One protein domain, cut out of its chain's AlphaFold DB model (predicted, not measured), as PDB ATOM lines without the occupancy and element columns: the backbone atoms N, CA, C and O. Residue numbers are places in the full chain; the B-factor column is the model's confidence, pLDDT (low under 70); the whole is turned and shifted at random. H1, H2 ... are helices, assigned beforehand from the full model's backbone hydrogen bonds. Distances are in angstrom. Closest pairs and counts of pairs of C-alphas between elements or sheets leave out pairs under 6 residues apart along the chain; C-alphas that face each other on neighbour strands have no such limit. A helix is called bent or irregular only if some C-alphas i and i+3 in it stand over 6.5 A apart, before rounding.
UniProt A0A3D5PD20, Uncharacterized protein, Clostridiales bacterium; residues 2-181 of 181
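What this domain is: This is residues 2 to 181 of the 181 residues of an uncharacterized protein of Clostridiales bacterium (UniProt A0A3D5PD20). One long bent helix, H3, runs along a rod; H1a and H2 pack on its first arm, and H4 folds back along its second. The printed part has 180 residues with four named helices, H1 to H4, all helix, extended: radius of gyration of the C-alphas 29.2 A, spans 94 by 43 by 34 A.

Where its parts are: Find H3, residues 89 to 148, at C-alpha 89 (6.644, -27.754, 26.649). H3 and H1, residues 2 to 41, are each one helix by hydrogen bonds but bent: C-alphas 115 and 118 are 6.8 A apart, C-alphas 27 and 30 7.6 A. Their arms are H3a, 89 to 115, 38.4 A; H3b, 118 to 148, 42.7 A; H1a, 2 to 27, 37.2 A; H1b, 30 to 41. H2, 53 to 81, measures 41.4 A; H4, 154 to 179, ends at (4.372, 14.950, 59.333).

How they stand to each other: H3a touches H1a, closest C-alphas Gly 108 and Cys 27, 3.8 A. H2 and H3a form a hairpin, closest C-alphas Trp 72 and Thr 93, 6.3 A. H3b and H4 form another, at 15 degrees, closest C-alphas Lys 145 and Ala 154, 6.3 A. O i to N i+4 pairs are within hydrogen-bond range throughout, except in H3a, 21 of 23, and H3b, 24 of 27.

The domain as a whole: The printed part has no cut. The H1 to H2 link is long. Residues 45 to 51 and 179 to 181 have pLDDT under 70.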
ATOM      1  N   VAL A   2      22.229 -41.164  34.698       72.12
ATOM      2  CA  VAL A   2      20.867 -40.665  34.416       72.12
ATOM      3  C   VAL A   2      20.086 -40.241  35.675       72.12
ATOM      4  O   VAL A   2      19.458 -39.187  35.670       72.12
ATOM      5  N   GLU A   3      20.177 -40.976  36.790       74.81
ATOM      6  CA  GLU A   3      19.508 -40.585  38.050       74.81
ATOM      7  C   GLU A   3      20.029 -39.272  38.647       74.81
ATOM      8  O   GLU A   3      19.241 -38.461  39.130       74.81
ATOM      9  N   LYS A   4      21.345 -39.022  38.575       73.38
ATOM     10  CA  LYS A   4      21.935 -37.754  39.039       73.38
ATOM     11  C   LYS A   4      21.441 -36.579  38.192       73.38
ATOM     12  O   LYS A   4      21.087 -35.543  38.746       73.38
ATOM     13  N   LEU A   5      21.353 -36.761  36.872       72.25
ATOM     14  CA  LEU A   5      20.806 -35.754  35.956       72.25
ATOM     15  C   LEU A   5      19.326 -35.467  36.246       72.25
ATOM     16  O   LEU A   5      18.945 -34.305  36.357       72.25
ATOM     17  N   ARG A   6      18.509 -36.506  36.465       75.62
ATOM     18  CA  ARG A   6      17.092 -36.349  36.828       75.62
ATOM     19  C   ARG A   6      16.921 -35.598  38.153       75.62
ATOM     20  O   ARG A   6      16.090 -34.698  38.224       75.62
ATOM     21  N   LYS A   7      17.720 -35.927  39.176       79.19
ATOM     22  CA  LYS A   7      17.680 -35.257  40.488       79.19
ATOM     23  C   LYS A   7      18.068 -33.778  40.386       79.19
ATOM     24  O   LYS A   7      17.390 -32.924  40.956       79.19
ATOM     25  N   ASN A   8      19.112 -33.467  39.620       82.38
ATOM     26  CA  ASN A   8      19.548 -32.086  39.392       82.38
ATOM     27  C   ASN A   8      18.500 -31.281  38.612       82.38
ATOM     28  O   ASN A   8      18.222 -30.138  38.963       82.38
ATOM     29  N   TYR A   9      17.863 -31.892  37.609       81.06
ATOM     30  CA  TYR A   9      16.781 -31.265  36.856       81.06
ATOM     31  C   TYR A   9      15.554 -30.981  37.734       81.06
ATOM     32  O   TYR A   9      15.039 -29.865  37.728       81.06
ATOM     33  N   SER A  10      15.122 -31.943  38.559       82.62
ATOM     34  CA  SER A  10      14.008 -31.719  39.493       82.62
ATOM     35  C   SER A  10      14.303 -30.611  40.504       82.62
ATOM     36  O   SER A  10      13.415 -29.831  40.841       82.62
ATOM     37  N   LEU A  11      15.557 -30.511  40.955       85.94
ATOM     38  CA  LEU A  11      15.994 -29.477  41.884       85.94
ATOM     39  C   LEU A  11      16.009 -28.097  41.213       85.94
ATOM     40  O   LEU A  11      15.518 -27.135  41.794       85.94
ATOM     41  N   SER A  12      16.503 -28.005  39.977       85.62
ATOM     42  CA  SER A  12      16.477 -26.767  39.186       85.62
ATOM     43  C   SER A  12      15.047 -26.274  38.939       85.62
ATOM     44  O   SER A  12      14.765 -25.086  39.097       85.62
ATOM     45  N   LEU A  13      14.124 -27.187  38.632       86.50
ATOM     46  CA  LEU A  13      12.716 -26.863  38.416       86.50
ATOM     47  C   LEU A  13      12.066 -26.316  39.692       86.50
ATOM     48  O   LEU A  13      11.362 -25.307  39.656       86.50
ATOM     49  N   TRP A  14      12.351 -26.945  40.832       88.88
ATOM     50  CA  TRP A  14      11.855 -26.496  42.130       88.88
ATOM     51  C   TRP A  14      12.425 -25.131  42.532       88.88
ATOM     52  O   TRP A  14      11.668 -24.246  42.924       88.88
ATOM     53  N   LEU A  15      13.734 -24.920  42.356       90.25
ATOM     54  CA  LEU A  15      14.381 -23.633  42.620       90.25
ATOM     55  C   LEU A  15      13.813 -22.514  41.750       90.25
ATOM     56  O   LEU A  15      13.537 -21.432  42.257       90.25
ATOM     57  N   THR A  16      13.605 -22.769  40.458       91.19
ATOM     58  CA  THR A  16      13.082 -21.751  39.534       91.19
ATOM     59  C   THR A  16      11.685 -21.299  39.954       91.19
ATOM     60  O   THR A  16      11.409 -20.103  39.979       91.19
ATOM     61  N   ARG A  17      10.822 -22.236  40.365       91.00
ATOM     62  CA  ARG A  17       9.491 -21.920  40.907       91.00
ATOM     63  C   ARG A  17       9.565 -21.128  42.203       91.00
ATOM     64  O   ARG A  17       8.871 -20.131  42.349       91.00
ATOM     65  N   LEU A  18      10.432 -21.544  43.124       93.06
ATOM     66  CA  LEU A  18      10.610 -20.852  44.395       93.06
ATOM     67  C   LEU A  18      11.104 -19.413  44.187       93.06
ATOM     68  O   LEU A  18      10.535 -18.483  44.758       93.06
ATOM     69  N   PHE A  19      12.102 -19.206  43.327       93.50
ATOM     70  CA  PHE A  19      12.571 -17.865  42.981       93.50
ATOM     71  C   PHE A  19      11.503 -17.040  42.270       93.50
ATOM     72  O   PHE A  19      11.358 -15.857  42.569       93.50
ATOM     73  N   PHE A  20      10.719 -17.655  41.382       94.44
ATOM     74  CA  PHE A  20       9.584 -16.990  40.758       94.44
ATOM     75  C   PHE A  20       8.577 -16.512  41.809       94.44
ATOM     76  O   PHE A  20       8.260 -15.328  41.823       94.44
ATOM     77  N   TYR A  21       8.159 -17.368  42.745       94.62
ATOM     78  CA  TYR A  21       7.213 -16.997  43.800       94.62
ATOM     79  C   TYR A  21       7.726 -15.857  44.676       94.62
ATOM     80  O   TYR A  21       7.007 -14.886  44.896       94.62
ATOM     81  N   ILE A  22       8.982 -15.934  45.124       93.81
ATOM     82  CA  ILE A  22       9.594 -14.875  45.935       93.81
ATOM     83  C   ILE A  22       9.654 -13.566  45.139       93.81
ATOM     84  O   ILE A  22       9.235 -12.526  45.641       93.81
ATOM     85  N   SER A  23      10.122 -13.615  43.888       94.69
ATOM     86  CA  SER A  23      10.210 -12.427  43.032       94.69
ATOM     87  C   SER A  23       8.834 -11.817  42.747       94.69
ATOM     88  O   SER A  23       8.694 -10.600  42.739       94.69
ATOM     89  N   PHE A  24       7.805 -12.647  42.565       94.38
ATOM     90  CA  PHE A  24       6.447 -12.203  42.273       94.38
ATOM     91  C   PHE A  24       5.813 -11.510  43.479       94.38
ATOM     92  O   PHE A  24       5.237 -10.433  43.331       94.38
ATOM     93  N   VAL A  25       5.959 -12.084  44.679       93.62
ATOM     94  CA  VAL A  25       5.521 -11.440  45.927       93.62
ATOM     95  C   VAL A  25       6.262 -10.115  46.117       93.62
ATOM     96  O   VAL A  25       5.635  -9.095  46.378       93.62
ATOM     97  N   PHE A  26       7.580 -10.100  45.905       93.06
ATOM     98  CA  PHE A  26       8.399  -8.890  46.015       93.06
ATOM     99  C   PHE A  26       8.083  -7.816  44.960       93.06
ATOM    100  O   PHE A  26       8.322  -6.636  45.188       93.06
ATOM    101  N   CYS A  27       7.524  -8.188  43.813       93.94
ATOM    102  CA  CYS A  27       7.043  -7.222  42.832       93.94
ATOM    103  C   CYS A  27       5.699  -6.610  43.255       93.94
ATOM    104  O   CYS A  27       5.517  -5.405  43.145       93.94
ATOM    105  N   ASN A  28       4.770  -7.433  43.747       91.94
ATOM    106  CA  ASN A  28       3.362  -7.049  43.913       91.94
ATOM    107  C   ASN A  28       2.968  -6.655  45.345       91.94
ATOM    108  O   ASN A  28       1.830  -6.250  45.559       91.94
ATOM    109  N   TRP A  29       3.858  -6.787  46.336       89.44
ATOM    110  CA  TRP A  29       3.517  -6.519  47.743       89.44
ATOM    111  C   TRP A  29       2.910  -5.127  47.955       89.44
ATOM    112  O   TRP A  29       1.928  -5.012  48.681       89.44
ATOM    113  N   PHE A  30       3.449  -4.104  47.285       87.00
ATOM    114  CA  PHE A  30       2.999  -2.719  47.413       87.00
ATOM    115  C   PHE A  30       1.562  -2.536  46.902       87.00
ATOM    116  O   PHE A  30       0.717  -1.965  47.590       87.00
ATOM    117  N   ASP A  31       1.253  -3.094  45.730       86.94
ATOM    118  CA  ASP A  31      -0.087  -3.016  45.142       86.94
ATOM    119  C   ASP A  31      -1.107  -3.798  45.977       86.94
ATOM    120  O   ASP A  31      -2.209  -3.316  46.238       86.94
ATOM    121  N   ILE A  32      -0.725  -4.980  46.462       87.88
ATOM    122  CA  ILE A  32      -1.558  -5.807  47.343       87.88
ATOM    123  C   ILE A  32      -1.868  -5.072  48.653       87.88
ATOM    124  O   ILE A  32      -3.022  -5.043  49.083       87.88
ATOM    125  N   GLU A  33      -0.860  -4.466  49.281       86.31
ATOM    126  CA  GLU A  33      -1.032  -3.675  50.502       86.31
ATOM    127  C   GLU A  33      -1.964  -2.480  50.254       86.31
ATOM    128  O   GLU A  33      -2.901  -2.248  51.019       86.31
ATOM    129  N   SER A  34      -1.777  -1.767  49.140       83.62
ATOM    130  CA  SER A  34      -2.641  -0.645  48.760       83.62
ATOM    131  C   SER A  34      -4.101  -1.068  48.546       83.62
ATOM    132  O   SER A  34      -5.022  -0.376  48.989       83.62
ATOM    133  N   ALA A  35      -4.330  -2.241  47.945       84.81
ATOM    134  CA  ALA A  35      -5.662  -2.788  47.726       84.81
ATOM    135  C   ALA A  35      -6.340  -3.172  49.047       84.81
ATOM    136  O   ALA A  35      -7.521  -2.874  49.236       84.81
ATOM    137  N   PHE A  36      -5.605  -3.783  49.981       84.50
ATOM    138  CA  PHE A  36      -6.144  -4.101  51.304       84.50
ATOM    139  C   PHE A  36      -6.489  -2.849  52.105       84.50
ATOM    140  O   PHE A  36      -7.574  -2.795  52.687       84.50
ATOM    141  N   ASN A  37      -5.638  -1.822  52.067       81.94
ATOM    142  CA  ASN A  37      -5.937  -0.531  52.683       81.94
ATOM    143  C   ASN A  37      -7.225   0.070  52.102       81.94
ATOM    144  O   ASN A  37      -8.129   0.433  52.853       81.94
ATOM    145  N   TYR A  38      -7.369   0.100  50.774       82.31
ATOM    146  CA  TYR A  38      -8.579   0.607  50.121       82.31
ATOM    147  C   TYR A  38      -9.844  -0.167  50.523       82.31
ATOM    148  O   TYR A  38     -10.873   0.431  50.836       82.31
ATOM    149  N   MET A  39      -9.781  -1.501  50.547       81.06
ATOM    150  CA  MET A  39     -10.928  -2.329  50.927       81.06
ATOM    151  C   MET A  39     -11.300  -2.164  52.407       81.06
ATOM    152  O   MET A  39     -12.482  -2.237  52.747       81.06
ATOM    153  N   SER A  40     -10.323  -1.904  53.276       79.44
ATOM    154  CA  SER A  40     -10.589  -1.583  54.679       79.44
ATOM    155  C   SER A  40     -11.272  -0.223  54.833       79.44
ATOM    156  O   SER A  40     -12.304  -0.130  55.496       79.44
ATOM    157  N   TYR A  41     -10.809   0.811  54.117       79.12
ATOM    158  CA  TYR A  41     -11.494   2.111  54.070       79.12
ATOM    159  C   TYR A  41     -12.931   2.012  53.543       79.12
ATOM    160  O   TYR A  41     -13.810   2.741  53.998       79.12
ATOM    161  N   ALA A  42     -13.191   1.090  52.614       81.44
ATOM    162  CA  ALA A  42     -14.532   0.799  52.111       81.44
ATOM    163  C   ALA A  42     -15.407  -0.013  53.095       81.44
ATOM    164  O   ALA A  42     -16.556  -0.320  52.776       81.44
ATOM    165  N   GLY A  43     -14.888  -0.379  54.271       78.06
ATOM    166  CA  GLY A  43     -15.602  -1.132  55.305       78.06
ATOM    167  C   GLY A  43     -15.775  -2.626  55.009       78.06
ATOM    168  O   GLY A  43     -16.568  -3.287  55.679       78.06
ATOM    169  N   LEU A  44     -15.066  -3.171  54.012       73.56
ATOM    170  CA  LEU A  44     -15.149  -4.589  53.627       73.56
ATOM    171  C   LEU A  44     -14.297  -5.497  54.524       73.56
ATOM    172  O   LEU A  44     -14.625  -6.671  54.694       73.56
ATOM    173  N   PHE A  45     -13.219  -4.966  55.103       67.81
ATOM    174  CA  PHE A  45     -12.347  -5.675  56.040       67.81
ATOM    175  C   PHE A  45     -12.259  -4.932  57.374       67.81
ATOM    176  O   PHE A  45     -12.422  -3.718  57.437       67.81
ATOM    177  N   GLY A  46     -12.021  -5.671  58.460       64.81
ATOM    178  CA  GLY A  46     -11.764  -5.068  59.766       64.81
ATOM    179  C   GLY A  46     -10.354  -4.475  59.846       64.81
ATOM    180  O   GLY A  46      -9.413  -5.069  59.320       64.81
ATOM    181  N   LEU A  47     -10.205  -3.373  60.594       60.53
ATOM    182  CA  LEU A  47      -8.953  -2.618  60.818       60.53
ATOM    183  C   LEU A  47      -7.723  -3.490  61.156       60.53
ATOM    184  O   LEU A  47      -6.593  -3.140  60.833       60.53
ATOM    185  N   ALA A  48      -7.915  -4.661  61.775       57.44
ATOM    186  CA  ALA A  48      -6.831  -5.588  62.113       57.44
ATOM    187  C   ALA A  48      -6.121  -6.216  60.891       57.44
ATOM    188  O   ALA A  48      -5.022  -6.755  61.041       57.44
ATOM    189  N   LEU A  49      -6.722  -6.171  59.692       57.47
ATOM    190  CA  LEU A  49      -6.123  -6.701  58.459       57.47
ATOM    191  C   LEU A  49      -5.268  -5.682  57.689       57.47
ATOM    192  O   LEU A  49      -4.500  -6.105  56.827       57.47
ATOM    193  N   GLU A  50      -5.350  -4.387  58.003       57.28
ATOM    194  CA  GLU A  50      -4.782  -3.297  57.185       57.28
ATOM    195  C   GLU A  50      -3.261  -3.375  56.988       57.28
ATOM    196  O   GLU A  50      -2.738  -2.862  56.008       57.28
ATOM    197  N   ARG A  51      -2.524  -4.038  57.891       62.34
ATOM    198  CA  ARG A  51      -1.043  -4.047  57.878       62.34
ATOM    199  C   ARG A  51      -0.411  -5.415  58.112       62.34
ATOM    200  O   ARG A  51       0.736  -5.532  58.543       62.34
ATOM    201  N   SER A  52      -1.162  -6.482  57.874       79.12
ATOM    202  CA  SER A  52      -0.655  -7.835  58.085       79.12
ATOM    203  C   SER A  52       0.300  -8.244  56.961       79.12
ATOM    204  O   SER A  52      -0.126  -8.652  55.880       79.12
ATOM    205  N   PHE A  53       1.605  -8.212  57.246       81.88
ATOM    206  CA  PHE A  53       2.648  -8.737  56.354       81.88
ATOM    207  C   PHE A  53       2.341 -10.167  55.881       81.88
ATOM    208  O   PHE A  53       2.512 -10.502  54.711       81.88
ATOM    209  N   TRP A  54       1.832 -11.012  56.782       84.50
ATOM    210  CA  TRP A  54       1.499 -12.403  56.478       84.50
ATOM    211  C   TRP A  54       0.364 -12.537  55.467       84.50
ATOM    212  O   TRP A  54       0.403 -13.438  54.633       84.50
ATOM    213  N   LEU A  55      -0.627 -11.644  55.514       84.69
ATOM    214  CA  LEU A  55      -1.728 -11.644  54.554       84.69
ATOM    215  C   LEU A  55      -1.271 -11.177  53.174       84.69
ATOM    216  O   LEU A  55      -1.646 -11.804  52.189       84.69
ATOM    217  N   VAL A  56      -0.422 -10.148  53.108       87.19
ATOM    218  CA  VAL A  56       0.194  -9.685  51.852       87.19
ATOM    219  C   VAL A  56       1.059 -10.786  51.232       87.19
ATOM    220  O   VAL A  56       0.963 -11.065  50.038       87.19
ATOM    221  N   ALA A  57       1.864 -11.472  52.046       87.94
ATOM    222  CA  ALA A  57       2.669 -12.598  51.586       87.94
ATOM    223  C   ALA A  57       1.792 -13.763  51.096       87.94
ATOM    224  O   ALA A  57       2.050 -14.326  50.034       87.94
ATOM    225  N   ALA A  58       0.735 -14.114  51.835       90.25
ATOM    226  CA  ALA A  58      -0.180 -15.190  51.463       90.25
ATOM    227  C   ALA A  58      -0.946 -14.888  50.165       90.25
ATOM    228  O   ALA A  58      -1.003 -15.745  49.282       90.25
ATOM    229  N   SER A  59      -1.499 -13.683  50.009       89.25
ATOM    230  CA  SER A  59      -2.197 -13.287  48.780       89.25
ATOM    231  C   SER A  59      -1.241 -13.199  47.591       89.25
ATOM    232  O   SER A  59      -1.576 -13.679  46.508       89.25
ATOM    233  N   GLY A  60      -0.020 -12.698  47.798       91.38
ATOM    234  CA  GLY A  60       1.029 -12.688  46.782       91.38
ATOM    235  C   GLY A  60       1.432 -14.096  46.335       91.38
ATOM    236  O   GLY A  60       1.584 -14.337  45.138       91.38
ATOM    237  N   LEU A  61       1.545 -15.052  47.265       93.62
ATOM    238  CA  LEU A  61       1.831 -16.455  46.946       93.62
ATOM    239  C   LEU A  61       0.691 -17.103  46.155       93.62
ATOM    240  O   LEU A  61       0.951 -17.790  45.167       93.62
ATOM    241  N   ILE A  62      -0.565 -16.862  46.543       93.62
ATOM    242  CA  ILE A  62      -1.735 -17.337  45.790       93.62
ATOM    243  C   ILE A  62      -1.717 -16.750  44.371       93.62
ATOM    244  O   ILE A  62      -1.873 -17.489  43.398       93.62
ATOM    245  N   GLY A  63      -1.453 -15.447  44.242       92.44
ATOM    246  CA  GLY A  63      -1.304 -14.772  42.953       92.44
ATOM    247  C   GLY A  63      -0.188 -15.371  42.095       92.44
ATOM    248  O   GLY A  63      -0.389 -15.603  40.902       92.44
ATOM    249  N   ALA A  64       0.956 -15.704  42.694       93.19
ATOM    250  CA  ALA A  64       2.076 -16.329  41.996       93.19
ATOM    251  C   ALA A  64       1.713 -17.722  41.452       93.19
ATOM    252  O   ALA A  64       2.010 -18.025  40.296       93.19
ATOM    253  N   VAL A  65       1.016 -18.542  42.247       94.06
ATOM    254  CA  VAL A  65       0.546 -19.875  41.826       94.06
ATOM    255  C   VAL A  65      -0.453 -19.766  40.675       94.06
ATOM    256  O   VAL A  65      -0.319 -20.470  39.674       94.06
ATOM    257  N   ILE A  66      -1.433 -18.862  40.779       93.69
ATOM    258  CA  ILE A  66      -2.416 -18.627  39.709       93.69
ATOM    259  C   ILE A  66      -1.701 -18.187  38.428       93.69
ATOM    260  O   ILE A  66      -1.978 -18.713  37.349       93.69
ATOM    261  N   THR A  67      -0.745 -17.266  38.549       92.12
ATOM    262  CA  THR A  67       0.021 -16.749  37.413       92.12
ATOM    263  C   THR A  67       0.858 -17.847  36.755       92.12
ATOM    264  O   THR A  67       0.856 -17.947  35.531       92.12
ATOM    265  N   GLU A  68       1.512 -18.724  37.527       91.56
ATOM    266  CA  GLU A  68       2.238 -19.873  36.968       91.56
ATOM    267  C   GLU A  68       1.305 -20.788  36.158       91.56
ATOM    268  O   GLU A  68       1.630 -21.170  35.030       91.56
ATOM    269  N   VAL A  69       0.132 -21.122  36.707       92.44
ATOM    270  CA  VAL A  69      -0.854 -21.977  36.026       92.44
ATOM    271  C   VAL A  69      -1.348 -21.316  34.737       92.44
ATOM    272  O   VAL A  69      -1.423 -21.978  33.699       92.44
ATOM    273  N   LEU A  70      -1.631 -20.012  34.767       92.62
ATOM    274  CA  LEU A  70      -2.039 -19.252  33.586       92.62
ATOM    275  C   LEU A  70      -0.938 -19.215  32.524       92.62
ATOM    276  O   LEU A  70      -1.222 -19.488  31.359       92.62
ATOM    277  N   ILE A  71       0.316 -18.958  32.904       91.12
ATOM    278  CA  ILE A  71       1.467 -18.997  31.990       91.12
ATOM    279  C   ILE A  71       1.565 -20.367  31.322       91.12
ATOM    280  O   ILE A  71       1.717 -20.461  30.103       91.12
ATOM    281  N   TRP A  72       1.441 -21.444  32.097       89.44
ATOM    282  CA  TRP A  72       1.490 -22.800  31.566       89.44
ATOM    283  C   TRP A  72       0.363 -23.085  30.562       89.44
ATOM    284  O   TRP A  72       0.610 -23.689  29.513       89.44
ATOM    285  N   LEU A  73      -0.861 -22.623  30.839       90.25
ATOM    286  CA  LEU A  73      -2.002 -22.740  29.923       90.25
ATOM    287  C   LEU A  73      -1.800 -21.912  28.645       90.25
ATOM    288  O   LEU A  73      -1.980 -22.436  27.544       90.25
ATOM    289  N   ILE A  74      -1.382 -20.653  28.780       90.06
ATOM    290  CA  ILE A  74      -1.163 -19.731  27.659       90.06
ATOM    291  C   ILE A  74      -0.054 -20.255  26.752       90.06
ATOM    292  O   ILE A  74      -0.244 -20.330  25.543       90.06
ATOM    293  N   LEU A  75       1.078 -20.693  27.308       88.19
ATOM    294  CA  LEU A  75       2.172 -21.247  26.510       88.19
ATOM    295  C   LEU A  75       1.725 -22.493  25.741       88.19
ATOM    296  O   LEU A  75       2.029 -22.628  24.557       88.19
ATOM    297  N   ARG A  76       0.942 -23.386  26.363       85.44
ATOM    298  CA  ARG A  76       0.361 -24.544  25.664       85.44
ATOM    299  C   ARG A  76      -0.547 -24.129  24.516       85.44
ATOM    300  O   ARG A  76      -0.463 -24.729  23.446       85.44
ATOM    301  N   PHE A  77      -1.389 -23.126  24.738       87.38
ATOM    302  CA  PHE A  77      -2.274 -22.589  23.716       87.38
ATOM    303  C   PHE A  77      -1.482 -21.971  22.554       87.38
ATOM    304  O   PHE A  77      -1.715 -22.318  21.399       87.38
ATOM    305  N   VAL A  78      -0.474 -21.146  22.847       86.88
ATOM    306  CA  VAL A  78       0.394 -20.513  21.841       86.88
ATOM    307  C   VAL A  78       1.137 -21.559  21.012       86.88
ATOM    308  O   VAL A  78       1.140 -21.475  19.783       86.88
ATOM    309  N   PHE A  79       1.720 -22.581  21.645       85.69
ATOM    310  CA  PHE A  79       2.398 -23.660  20.924       85.69
ATOM    311  C   PHE A  79       1.443 -24.498  20.073       85.69
ATOM    312  O   PHE A  79       1.821 -24.932  18.984       85.69
ATOM    313  N   TYR A  80       0.212 -24.706  20.546       84.81
ATOM    314  CA  TYR A  80      -0.825 -25.394  19.784       84.81
ATOM    315  C   TYR A  80      -1.200 -24.614  18.517       84.81
ATOM    316  O   TYR A  80      -1.153 -25.173  17.423       84.81
ATOM    317  N   VAL A  81      -1.487 -23.315  18.647       88.69
ATOM    318  CA  VAL A  81      -1.840 -22.439  17.515       88.69
ATOM    319  C   VAL A  81      -0.676 -22.301  16.530       88.69
ATOM    320  O   VAL A  81      -0.874 -22.376  15.320       88.69
ATOM    321  N   SER A  82       0.551 -22.176  17.039       84.12
ATOM    322  CA  SER A  82       1.757 -21.988  16.219       84.12
ATOM    323  C   SER A  82       2.260 -23.279  15.559       84.12
ATOM    324  O   SER A  82       3.228 -23.239  14.805       84.12
ATOM    325  N   LYS A  83       1.635 -24.434  15.840       82.94
ATOM    326  CA  LYS A  83       2.021 -25.768  15.333       82.94
ATOM    327  C   LYS A  83       3.485 -26.153  15.610       82.94
ATOM    328  O   LYS A  83       4.064 -26.969  14.895       82.94
ATOM    329  N   ILE A  84       4.090 -25.613  16.668       74.88
ATOM    330  CA  ILE A  84       5.464 -25.946  17.064       74.88
ATOM    331  C   ILE A  84       5.411 -27.184  17.964       74.88
ATOM    332  O   ILE A  84       5.029 -27.108  19.130       74.88
ATOM    333  N   VAL A  85       5.781 -28.343  17.415       72.31
ATOM    334  CA  VAL A  85       5.721 -29.638  18.127       72.31
ATOM    335  C   VAL A  85       7.078 -30.047  18.714       72.31
ATOM    336  O   VAL A  85       7.131 -30.842  19.647       72.31
ATOM    337  N   MET A  86       8.179 -29.483  18.209       72.25
ATOM    338  CA  MET A  86       9.539 -29.913  18.567       72.25
ATOM    339  C   MET A  86      10.010 -29.473  19.959       72.25
ATOM    340  O   MET A  86      10.962 -30.046  20.480       72.25
ATOM    341  N   VAL A  87       9.377 -28.469  20.573       74.38
ATOM    342  CA  VAL A  87       9.858 -27.894  21.837       74.38
ATOM    343  C   VAL A  87       9.268 -28.645  23.041       74.38
ATOM    344  O   VAL A  87       8.038 -28.738  23.156       74.38
ATOM    345  N   PRO A  88      10.099 -29.135  23.984       80.50
ATOM    346  CA  PRO A  88       9.618 -29.724  25.228       80.50
ATOM    347  C   PRO A  88       8.882 -28.670  26.066       80.50
ATOM    348  O   PRO A  88       9.473 -27.779  26.673       80.50
ATOM    349  N   ARG A  89       7.548 -28.781  26.097       77.06
ATOM    350  CA  ARG A  89       6.644 -27.754  26.649       77.06
ATOM    351  C   ARG A  89       6.978 -27.357  28.087       77.06
ATOM    352  O   ARG A  89       6.961 -26.172  28.397       77.06
ATOM    353  N   ASN A  90       7.286 -28.336  28.941       76.25
ATOM    354  CA  ASN A  90       7.564 -28.102  30.360       76.25
ATOM    355  C   ASN A  90       8.916 -27.403  30.577       76.25
ATOM    356  O   ASN A  90       9.010 -26.533  31.434       76.25
ATOM    357  N   GLU A  91       9.942 -27.747  29.793       80.44
ATOM    358  CA  GLU A  91      11.252 -27.081  29.860       80.44
ATOM    359  C   GLU A  91      11.134 -25.624  29.418       80.44
ATOM    360  O   GLU A  91      11.665 -24.729  30.070       80.44
ATOM    361  N   PHE A  92      10.346 -25.365  28.371       83.56
ATOM    362  CA  PHE A  92      10.091 -24.004  27.919       83.56
ATOM    363  C   PHE A  92       9.343 -23.169  28.963       83.56
ATOM    364  O   PHE A  92       9.665 -21.999  29.147       83.56
ATOM    365  N   THR A  93       8.381 -23.756  29.689       83.69
ATOM    366  CA  THR A  93       7.699 -23.047  30.789       83.69
ATOM    367  C   THR A  93       8.695 -22.631  31.871       83.69
ATOM    368  O   THR A  93       8.643 -21.503  32.343       83.69
ATOM    369  N   VAL A  94       9.635 -23.512  32.234       85.56
ATOM    370  CA  VAL A  94      10.670 -23.218  33.239       85.56
ATOM    371  C   VAL A  94      11.606 -22.110  32.762       85.56
ATOM    372  O   VAL A  94      11.867 -21.177  33.515       85.56
ATOM    373  N   LEU A  95      12.068 -22.170  31.510       87.19
ATOM    374  CA  LEU A  95      12.899 -21.114  30.925       87.19
ATOM    375  C   LEU A  95      12.160 -19.772  30.886       87.19
ATOM    376  O   LEU A  95      12.739 -18.743  31.223       87.19
ATOM    377  N   PHE A  96      10.870 -19.785  30.547       88.75
ATOM    378  CA  PHE A  96      10.042 -18.585  30.537       88.75
ATOM    379  C   PHE A  96       9.884 -17.980  31.939       88.75
ATOM    380  O   PHE A  96      10.060 -16.776  32.106       88.75
ATOM    381  N   LEU A  97       9.633 -18.805  32.964       88.88
ATOM    382  CA  LEU A  97       9.614 -18.348  34.360       88.88
ATOM    383  C   LEU A  97      10.960 -17.742  34.770       88.88
ATOM    384  O   LEU A  97      10.988 -16.710  35.435       88.88
ATOM    385  N   LEU A  98      12.072 -18.339  34.330       90.50
ATOM    386  CA  LEU A  98      13.416 -17.838  34.608       90.50
ATOM    387  C   LEU A  98      13.632 -16.434  34.021       90.50
ATOM    388  O   LEU A  98      14.224 -15.587  34.682       90.50
ATOM    389  N   CYS A  99      13.078 -16.148  32.840       91.44
ATOM    390  CA  CYS A  99      13.083 -14.803  32.255       91.44
ATOM    391  C   CYS A  99      12.210 -13.797  33.023       91.44
ATOM    392  O   CYS A  99      12.530 -12.610  33.035       91.44
ATOM    393  N   LEU A 100      11.130 -14.240  33.672       91.88
ATOM    394  CA  LEU A 100      10.249 -13.360  34.449       91.88
ATOM    395  C   LEU A 100      10.838 -12.965  35.807       91.88
ATOM    396  O   LEU A 100      10.569 -11.864  36.280       91.88
ATOM    397  N   ILE A 101      11.660 -13.819  36.422       92.12
ATOM    398  CA  ILE A 101      12.310 -13.530  37.712       92.12
ATOM    399  C   ILE A 101      13.038 -12.171  37.715       92.12
ATOM    400  O   ILE A 101      12.716 -11.346  38.569       92.12
ATOM    401  N   PRO A 102      13.990 -11.877  36.803       92.25
ATOM    402  CA  PRO A 102      14.686 -10.594  36.816       92.25
ATOM    403  C   PRO A 102      13.747  -9.413  36.545       92.25
ATOM    404  O   PRO A 102      13.935  -8.359  37.142       92.25
ATOM    405  N   ILE A 103      12.714  -9.586  35.712       92.75
ATOM    406  CA  ILE A 103      11.707  -8.544  35.454       92.75
ATOM    407  C   ILE A 103      10.975  -8.193  36.755       92.75
ATOM    408  O   ILE A 103      10.916  -7.026  37.136       92.75
ATOM    409  N   ASN A 104      10.498  -9.208  37.479       93.19
ATOM    410  CA  ASN A 104       9.825  -9.034  38.763       93.19
ATOM    411  C   ASN A 104      10.745  -8.406  39.819       93.19
ATOM    412  O   ASN A 104      10.304  -7.566  40.599       93.19
ATOM    413  N   LEU A 105      12.030  -8.778  39.848       92.88
ATOM    414  CA  LEU A 105      13.002  -8.193  40.776       92.88
ATOM    415  C   LEU A 105      13.263  -6.710  40.488       92.88
ATOM    416  O   LEU A 105      13.343  -5.922  41.427       92.88
ATOM    417  N   ILE A 106      13.368  -6.322  39.213       92.69
ATOM    418  CA  ILE A 106      13.533  -4.917  38.812       92.69
ATOM    419  C   ILE A 106      12.302  -4.105  39.220       92.69
ATOM    420  O   ILE A 106      12.444  -3.044  39.823       92.69
ATOM    421  N   LEU A 107      11.099  -4.612  38.943       90.94
ATOM    422  CA  LEU A 107       9.850  -3.949  39.326       90.94
ATOM    423  C   LEU A 107       9.702  -3.837  40.849       90.94
ATOM    424  O   LEU A 107       9.394  -2.762  41.356       90.94
ATOM    425  N   GLY A 108      10.006  -4.901  41.594       89.44
ATOM    426  CA  GLY A 108      10.011  -4.860  43.056       89.44
ATOM    427  C   GLY A 108      11.022  -3.857  43.621       89.44
ATOM    428  O   GLY A 108      10.715  -3.138  44.571       89.44
ATOM    429  N   ALA A 109      12.203  -3.735  43.006       90.25
ATOM    430  CA  ALA A 109      13.196  -2.734  43.390       90.25
ATOM    431  C   ALA A 109      12.715  -1.301  43.111       90.25
ATOM    432  O   ALA A 109      12.935  -0.415  43.935       90.25
ATOM    433  N   LEU A 110      12.023  -1.069  41.991       89.56
ATOM    434  CA  LEU A 110      11.400   0.222  41.684       89.56
ATOM    435  C   LEU A 110      10.302   0.575  42.695       89.56
ATOM    436  O   LEU A 110      10.263   1.708  43.173       89.56
ATOM    437  N   ASN A 111       9.470  -0.393  43.083       87.94
ATOM    438  CA  ASN A 111       8.450  -0.198  44.116       87.94
ATOM    439  C   ASN A 111       9.074   0.118  45.481       87.94
ATOM    440  O   ASN A 111       8.593   0.989  46.199       87.94
ATOM    441  N   LEU A 112      10.196  -0.523  45.817       87.62
ATOM    442  CA  LEU A 112      10.944  -0.227  47.037       87.62
ATOM    443  C   LEU A 112      11.539   1.189  47.006       87.62
ATOM    444  O   LEU A 112      11.460   1.908  48.001       87.62
ATOM    445  N   LEU A 113      12.080   1.625  45.863       85.94
ATOM    446  CA  LEU A 113      12.519   3.010  45.685       85.94
ATOM    447  C   LEU A 113      11.354   3.982  45.862       85.94
ATOM    448  O   LEU A 113      11.495   4.943  46.613       85.94
ATOM    449  N   PHE A 114      10.206   3.725  45.235       84.25
ATOM    450  CA  PHE A 114       9.015   4.560  45.386       84.25
ATOM    451  C   PHE A 114       8.562   4.641  46.848       84.25
ATOM    452  O   PHE A 114       8.302   5.733  47.341       84.25
ATOM    453  N   TYR A 115       8.567   3.519  47.568       82.25
ATOM    454  CA  TYR A 115       8.220   3.464  48.986       82.25
ATOM    455  C   TYR A 115       9.190   4.260  49.876       82.25
ATOM    456  O   TYR A 115       8.767   4.951  50.800       82.25
ATOM    457  N   LEU A 116      10.496   4.207  49.594       81.94
ATOM    458  CA  LEU A 116      11.511   4.948  50.354       81.94
ATOM    459  C   LEU A 116      11.606   6.428  49.963       81.94
ATOM    460  O   LEU A 116      12.072   7.239  50.762       81.94
ATOM    461  N   THR A 117      11.185   6.796  48.754       81.38
ATOM    462  CA  THR A 117      11.349   8.153  48.211       81.38
ATOM    463  C   THR A 117      10.718   9.235  49.102       81.38
ATOM    464  O   THR A 117      11.419  10.202  49.396       81.38
ATOM    465  N   PRO A 118       9.476   9.101  49.614       78.88
ATOM    466  CA  PRO A 118       8.893  10.070  50.542       78.88
ATOM    467  C   PRO A 118       9.737  10.283  51.800       78.88
ATOM    468  O   PRO A 118       9.916  11.419  52.224       78.88
ATOM    469  N   LEU A 119      10.308   9.209  52.357       76.38
ATOM    470  CA  LEU A 119      11.165   9.271  53.541       76.38
ATOM    471  C   LEU A 119      12.495   9.965  53.225       76.38
ATOM    472  O   LEU A 119      12.960  10.807  53.988       76.38
ATOM    473  N   VAL A 120      13.098   9.654  52.078       79.06
ATOM    474  CA  VAL A 120      14.339  10.303  51.634       79.06
ATOM    475  C   VAL A 120      14.111  11.783  51.330       79.06
ATOM    476  O   VAL A 120      14.969  12.597  51.649       79.06
ATOM    477  N   ILE A 121      12.969  12.155  50.752       79.12
ATOM    478  CA  ILE A 121      12.635  13.556  50.466       79.12
ATOM    479  C   ILE A 121      12.338  14.317  51.760       79.12
ATOM    480  O   ILE A 121      12.878  15.409  51.942       79.12
ATOM    481  N   SER A 122      11.534  13.761  52.672       73.12
ATOM    482  CA  SER A 122      11.171  14.437  53.922       73.12
ATOM    483  C   SER A 122      12.397  14.673  54.805       73.12
ATOM    484  O   SER A 122      12.694  15.815  55.154       73.12
ATOM    485  N   TRP A 123      13.192  13.638  55.071       74.00
ATOM    486  CA  TRP A 123      14.423  13.764  55.856       74.00
ATOM    487  C   TRP A 123      15.540  14.483  55.101       74.00
ATOM    488  O   TRP A 123      16.295  15.263  55.689       74.00
ATOM    489  N   GLY A 124      15.631  14.259  53.791       78.12
ATOM    490  CA  GLY A 124      16.575  14.947  52.920       78.12
ATOM    491  C   GLY A 124      16.351  16.451  52.931       78.12
ATOM    492  O   GLY A 124      17.323  17.189  53.023       78.12
ATOM    493  N   SER A 125      15.100  16.922  52.922       77.69
ATOM    494  CA  SER A 125      14.793  18.357  52.960       77.69
ATOM    495  C   SER A 125      15.433  19.056  54.165       77.69
ATOM    496  O   SER A 125      16.086  20.083  54.000       77.69
ATOM    497  N   VAL A 126      15.368  18.452  55.354       79.50
ATOM    498  CA  VAL A 126      15.963  19.006  56.579       79.50
ATOM    499  C   VAL A 126      17.489  19.017  56.501       79.50
ATOM    500  O   VAL A 126      18.123  20.024  56.819       79.50
ATOM    501  N   LEU A 127      18.091  17.906  56.068       81.06
ATOM    502  CA  LEU A 127      19.547  17.776  55.987       81.06
ATOM    503  C   LEU A 127      20.146  18.687  54.912       81.06
ATOM    504  O   LEU A 127      21.130  19.378  55.173       81.06
ATOM    505  N   PHE A 128      19.558  18.721  53.716       82.31
ATOM    506  CA  PHE A 128      20.029  19.569  52.624       82.31
ATOM    507  C   PHE A 128      19.871  21.046  52.963       82.31
ATOM    508  O   PHE A 128      20.801  21.818  52.744       82.31
ATOM    509  N   GLU A 129      18.750  21.444  53.564       82.06
ATOM    510  CA  GLU A 129      18.590  22.816  54.032       82.06
ATOM    511  C   GLU A 129      19.590  23.178  55.127       82.06
ATOM    512  O   GLU A 129      20.112  24.284  55.097       82.06
ATOM    513  N   PHE A 130      19.925  22.275  56.053       83.88
ATOM    514  CA  PHE A 130      20.974  22.529  57.045       83.88
ATOM    515  C   PHE A 130      22.334  22.754  56.385       83.88
ATOM    516  O   PHE A 130      23.015  23.746  56.662       83.88
ATOM    517  N   VAL A 131      22.720  21.857  55.475       87.12
ATOM    518  CA  VAL A 131      24.003  21.918  54.764       87.12
ATOM    519  C   VAL A 131      24.110  23.184  53.914       87.12
ATOM    520  O   VAL A 131      25.183  23.780  53.854       87.12
ATOM    521  N   VAL A 132      23.014  23.625  53.293       86.88
ATOM    522  CA  VAL A 132      22.985  24.838  52.466       86.88
ATOM    523  C   VAL A 132      22.858  26.100  53.321       86.88
ATOM    524  O   VAL A 132      23.610  27.049  53.121       86.88
ATOM    525  N   ALA A 133      21.963  26.143  54.307       84.88
ATOM    526  CA  ALA A 133      21.720  27.336  55.117       84.88
ATOM    527  C   ALA A 133      22.918  27.700  56.003       84.88
ATOM    528  O   ALA A 133      23.201  28.886  56.172       84.88
ATOM    529  N   THR A 134      23.656  26.714  56.525       86.62
ATOM    530  CA  THR A 134      24.821  26.947  57.401       86.62
ATOM    531  C   THR A 134      25.866  27.892  56.772       86.62
ATOM    532  O   THR A 134      26.187  28.909  57.392       86.62
ATOM    533  N   PRO A 135      26.393  27.645  55.552       89.00
ATOM    534  CA  PRO A 135      27.356  28.547  54.923       89.00
ATOM    535  C   PRO A 135      26.757  29.911  54.559       89.00
ATOM    536  O   PRO A 135      27.435  30.924  54.730       89.00
ATOM    537  N   PHE A 136      25.496  29.986  54.119       87.38
ATOM    538  CA  PHE A 136      24.859  31.275  53.814       87.38
ATOM    539  C   PHE A 136      24.661  32.138  55.062       87.38
ATOM    540  O   PHE A 136      24.933  33.338  55.032       87.38
ATOM    541  N   LEU A 137      24.248  31.540  56.177       86.12
ATOM    542  CA  LEU A 137      24.081  32.242  57.446       86.12
ATOM    543  C   LEU A 137      25.420  32.621  58.073       86.12
ATOM    544  O   LEU A 137      25.530  33.686  58.677       86.12
ATOM    545  N   TRP A 138      26.457  31.806  57.879       86.25
ATOM    546  CA  TRP A 138      27.821  32.180  58.235       86.25
ATOM    547  C   TRP A 138      28.294  33.404  57.444       86.25
ATOM    548  O   TRP A 138      28.769  34.375  58.030       86.25
ATOM    549  N   LEU A 139      28.113  33.402  56.119       88.56
ATOM    550  CA  LEU A 139      28.441  34.550  55.270       88.56
ATOM    551  C   LEU A 139      27.638  35.794  55.663       88.56
ATOM    552  O   LEU A 139      28.200  36.889  55.734       88.56
ATOM    553  N   PHE A 140      26.351  35.623  55.971       86.75
ATOM    554  CA  PHE A 140      25.493  36.689  56.474       86.75
ATOM    555  C   PHE A 140      26.044  37.276  57.778       86.75
ATOM    556  O   PHE A 140      26.241  38.485  57.852       86.75
ATOM    557  N   PHE A 141      26.389  36.433  58.757       86.44
ATOM    558  CA  PHE A 141      26.995  36.855  60.020       86.44
ATOM    559  C   PHE A 141      28.316  37.609  59.816       86.44
ATOM    560  O   PHE A 141      28.542  38.648  60.436       86.44
ATOM    561  N   VAL A 142      29.194  37.123  58.931       85.88
ATOM    562  CA  VAL A 142      30.470  37.791  58.627       85.88
ATOM    563  C   VAL A 142      30.225  39.189  58.057       85.88
ATOM    564  O   VAL A 142      30.882  40.145  58.474       85.88
ATOM    565  N   LYS A 143      29.264  39.331  57.138       87.31
ATOM    566  CA  LYS A 143      28.923  40.623  56.531       87.31
ATOM    567  C   LYS A 143      28.259  41.578  57.519       87.31
ATOM    568  O   LYS A 143      28.654  42.740  57.583       87.31
ATOM    569  N   THR A 144      27.302  41.119  58.321       85.12
ATOM    570  CA  THR A 144      26.625  41.976  59.306       85.12
ATOM    571  C   THR A 144      27.543  42.376  60.454       85.12
ATOM    572  O   THR A 144      27.484  43.525  60.891       85.12
ATOM    573  N   LYS A 145      28.454  41.491  60.888       84.44
ATOM    574  CA  LYS A 145      29.514  41.830  61.849       84.44
ATOM    575  C   LYS A 145      30.348  43.012  61.349       84.44
ATOM    576  O   LYS A 145      30.559  43.946  62.111       84.44
ATOM    577  N   GLN A 146      30.794  42.980  60.090       80.44
ATOM    578  CA  GLN A 146      31.628  44.040  59.503       80.44
ATOM    579  C   GLN A 146      30.902  45.385  59.368       80.44
ATOM    580  O   GLN A 146      31.535  46.427  59.496       80.44
ATOM    581  N   LEU A 147      29.597  45.368  59.088       83.38
ATOM    582  CA  LEU A 147      28.824  46.579  58.797       83.38
ATOM    583  C   LEU A 147      28.247  47.260  60.045       83.38
ATOM    584  O   LEU A 147      28.134  48.483  60.059       83.38
ATOM    585  N   TYR A 148      27.857  46.494  61.070       80.00
ATOM    586  CA  TYR A 148      26.983  47.007  62.134       80.00
ATOM    587  C   TYR A 148      27.513  46.841  63.564       80.00
ATOM    588  O   TYR A 148      26.961  47.458  64.474       80.00
ATOM    589  N   PHE A 149      28.550  46.030  63.808       80.12
ATOM    590  CA  PHE A 149      28.950  45.671  65.174       80.12
ATOM    591  C   PHE A 149      30.435  45.919  65.457       80.12
ATOM    592  O   PHE A 149      31.312  45.491  64.716       80.12
ATOM    593  N   ASN A 150      30.724  46.537  66.607       78.56
ATOM    594  CA  ASN A 150      32.079  46.620  67.158       78.56
ATOM    595  C   ASN A 150      32.548  45.256  67.696       78.56
ATOM    596  O   ASN A 150      31.736  44.450  68.161       78.56
ATOM    597  N   ASP A 151      33.865  45.031  67.754       75.50
ATOM    598  CA  ASP A 151      34.459  43.751  68.181       75.50
ATOM    599  C   ASP A 151      34.037  43.293  69.589       75.50
ATOM    600  O   ASP A 151      33.991  42.095  69.864       75.50
ATOM    601  N   LYS A 152      33.647  44.223  70.470       77.31
ATOM    602  CA  LYS A 152      33.113  43.910  71.808       77.31
ATOM    603  C   LYS A 152      31.669  43.379  71.794       77.31
ATOM    604  O   LYS A 152      31.300  42.631  72.694       77.31
ATOM    605  N   ALA A 153      30.858  43.744  70.798       79.44
ATOM    606  CA  ALA A 153      29.452  43.332  70.672       79.44
ATOM    607  C   ALA A 153      29.269  42.086  69.782       79.44
ATOM    608  O   ALA A 153      28.285  41.358  69.919       79.44
ATOM    609  N   ALA A 154      30.240  41.802  68.908       77.69
ATOM    610  CA  ALA A 154      30.227  40.653  68.005       77.69
ATOM    611  C   ALA A 154      30.002  39.277  68.684       77.69
ATOM    612  O   ALA A 154      29.244  38.478  68.130       77.69
ATOM    613  N   PRO A 155      30.570  38.972  69.874       82.44
ATOM    614  CA  PRO A 155      30.349  37.681  70.533       82.44
ATOM    615  C   PRO A 155      28.909  37.506  71.026       82.44
ATOM    616  O   PRO A 155      28.366  36.403  70.989       82.44
ATOM    617  N   TYR A 156      28.283  38.592  71.489       83.88
ATOM    618  CA  TYR A 156      26.892  38.578  71.933       83.88
ATOM    619  C   TYR A 156      25.942  38.414  70.741       83.88
ATOM    620  O   TYR A 156      25.054  37.564  70.776       83.88
ATOM    621  N   TYR A 157      26.192  39.145  69.649       82.62
ATOM    622  CA  TYR A 157      25.438  39.010  68.401       82.62
ATOM    623  C   TYR A 157      25.518  37.587  67.823       82.62
ATOM    624  O   TYR A 157      24.487  37.015  67.476       82.62
ATOM    625  N   PHE A 158      26.707  36.970  67.812       85.12
ATOM    626  CA  PHE A 158      26.870  35.578  67.377       85.12
ATOM    627  C   PHE A 158      26.035  34.605  68.215       85.12
ATOM    628  O   PHE A 158      25.367  33.743  67.655       85.12
ATOM    629  N   LYS A 159      26.030  34.754  69.547       84.56
ATOM    630  CA  LYS A 159      25.233  33.895  70.437       84.56
ATOM    631  C   LYS A 159      23.740  33.995  70.137       84.56
ATOM    632  O   LYS A 159      23.090  32.965  69.998       84.56
ATOM    633  N   VAL A 160      23.205  35.209  70.013       85.94
ATOM    634  CA  VAL A 160      21.777  35.417  69.715       85.94
ATOM    635  C   VAL A 160      21.423  34.856  68.336       85.94
ATOM    636  O   VAL A 160      20.414  34.171  68.192       85.94
ATOM    637  N   PHE A 161      22.283  35.076  67.340       85.94
ATOM    638  CA  PHE A 161      22.094  34.557  65.986       85.94
ATOM    639  C   PHE A 161      22.151  33.022  65.929       85.94
ATOM    640  O   PHE A 161      21.299  32.397  65.304       85.94
ATOM    641  N   ALA A 162      23.098  32.403  66.639       85.44
ATOM    642  CA  ALA A 162      23.208  30.950  66.746       85.44
ATOM    643  C   ALA A 162      21.999  30.332  67.467       85.44
ATOM    644  O   ALA A 162      21.495  29.299  67.037       85.44
ATOM    645  N   ILE A 163      21.489  30.976  68.523       87.69
ATOM    646  CA  ILE A 163      20.268  30.535  69.212       87.69
ATOM    647  C   ILE A 163      19.059  30.628  68.272       87.69
ATOM    648  O   ILE A 163      18.305  29.667  68.168       87.69
ATOM    649  N   ALA A 164      18.894  31.736  67.543       86.25
ATOM    650  CA  ALA A 164      17.808  31.891  66.572       86.25
ATOM    651  C   ALA A 164      17.874  30.833  65.455       86.25
ATOM    652  O   ALA A 164      16.851  30.252  65.091       86.25
ATOM    653  N   TYR A 165      19.080  30.532  64.967       86.25
ATOM    654  CA  TYR A 165      19.322  29.467  63.997       86.25
ATOM    655  C   TYR A 165      18.936  28.083  64.533       86.25
ATOM    656  O   TYR A 165      18.219  27.339  63.865       86.25
ATOM    657  N   LEU A 166      19.365  27.753  65.755       86.56
ATOM    658  CA  LEU A 166      19.036  26.482  66.404       86.56
ATOM    659  C   LEU A 166      17.533  26.339  66.663       86.56
ATOM    660  O   LEU A 166      16.996  25.251  66.488       86.56
ATOM    661  N   ILE A 167      16.845  27.423  67.032       88.69
ATOM    662  CA  ILE A 167      15.387  27.423  67.203       88.69
ATOM    663  C   ILE A 167      14.690  27.174  65.861       88.69
ATOM    664  O   ILE A 167      13.798  26.335  65.796       88.69
ATOM    665  N   TYR A 168      15.109  27.850  64.785       86.12
ATOM    666  CA  TYR A 168      14.540  27.644  63.450       86.12
ATOM    667  C   TYR A 168      14.692  26.190  62.978       86.12
ATOM    668  O   TYR A 168      13.711  25.565  62.571       86.12
ATOM    669  N   PHE A 169      15.894  25.618  63.104       84.50
ATOM    670  CA  PHE A 169      16.136  24.216  62.749       84.50
ATOM    671  C   PHE A 169      15.407  23.236  63.668       84.50
ATOM    672  O   PHE A 169      14.880  22.233  63.192       84.50
ATOM    673  N   GLY A 170      15.322  23.536  64.966       84.19
ATOM    674  CA  GLY A 170      14.556  22.745  65.925       84.19
ATOM    675  C   GLY A 170      13.067  22.699  65.581       84.19
ATOM    676  O   GLY A 170      12.482  21.621  65.551       84.19
ATOM    677  N   LEU A 171      12.461  23.843  65.244       85.56
ATOM    678  CA  LEU A 171      11.060  23.912  64.816       85.56
ATOM    679  C   LEU A 171      10.814  23.122  63.528       85.56
ATOM    680  O   LEU A 171       9.800  22.436  63.417       85.56
ATOM    681  N   LYS A 172      11.751  23.173  62.579       80.88
ATOM    682  CA  LYS A 172      11.638  22.439  61.316       80.88
ATOM    683  C   LYS A 172      11.828  20.927  61.478       80.88
ATOM    684  O   LYS A 172      11.146  20.141  60.829       80.88
ATOM    685  N   LEU A 173      12.700  20.499  62.390       81.56
ATOM    686  CA  LEU A 173      12.793  19.092  62.790       81.56
ATOM    687  C   LEU A 173      11.485  18.604  63.415       81.56
ATOM    688  O   LEU A 173      11.012  17.522  63.081       81.56
ATOM    689  N   VAL A 174      10.878  19.410  64.289       83.25
ATOM    690  CA  VAL A 174       9.590  19.080  64.914       83.25
ATOM    691  C   VAL A 174       8.470  19.001  63.875       83.25
ATOM    692  O   VAL A 174       7.661  18.082  63.953       83.25
ATOM    693  N   SER A 175       8.431  19.896  62.880       80.50
ATOM    694  CA  SER A 175       7.416  19.828  61.818       80.50
ATOM    695  C   SER A 175       7.542  18.557  60.977       80.50
ATOM    696  O   SER A 175       6.542  17.898  60.730       80.50
ATOM    697  N   VAL A 176       8.763  18.158  60.606       76.19
ATOM    698  CA  VAL A 176       8.989  16.908  59.857       76.19
ATOM    699  C   VAL A 176       8.659  15.674  60.700       76.19
ATOM    700  O   VAL A 176       8.102  14.712  60.182       76.19
ATOM    701  N   LEU A 177       8.945  15.698  62.006       74.56
ATOM    702  CA  LEU A 177       8.550  14.625  62.924       74.56
ATOM    703  C   LEU A 177       7.029  14.509  63.070       74.56
ATOM    704  O   LEU A 177       6.530  13.396  63.184       74.56
ATOM    705  N   LEU A 178       6.306  15.632  63.064       73.94
ATOM    706  CA  LEU A 178       4.841  15.664  63.096       73.94
ATOM    707  C   LEU A 178       4.217  15.164  61.790       73.94
ATOM    708  O   LEU A 178       3.196  14.496  61.838       73.94
ATOM    709  N   GLU A 179       4.820  15.465  60.637       68.56
ATOM    710  CA  GLU A 179       4.372  14.950  59.333       68.56
ATOM    711  C   GLU A 179       4.681  13.456  59.138       68.56
ATOM    712  O   GLU A 179       4.052  12.797  58.313       68.56
ATOM    713  N   ALA A 180       5.653  12.919  59.880       60.62
ATOM    714  CA  ALA A 180       6.051  11.514  59.825       60.62
ATOM    715  C   ALA A 180       5.282  10.594  60.801       60.62
ATOM    716  O   ALA A 180       5.510   9.381  60.768       60.62
ATOM    717  N   LEU A 181       4.432  11.153  61.674       52.16
ATOM    718  CA  LEU A 181       3.673  10.464  62.732       52.16
ATOM    719  C   LEU A 181       2.225  10.200  62.297       52.16
ATOM    720  O   LEU A 181       1.752   9.066  62.540       52.16
TER     721      LEU A 181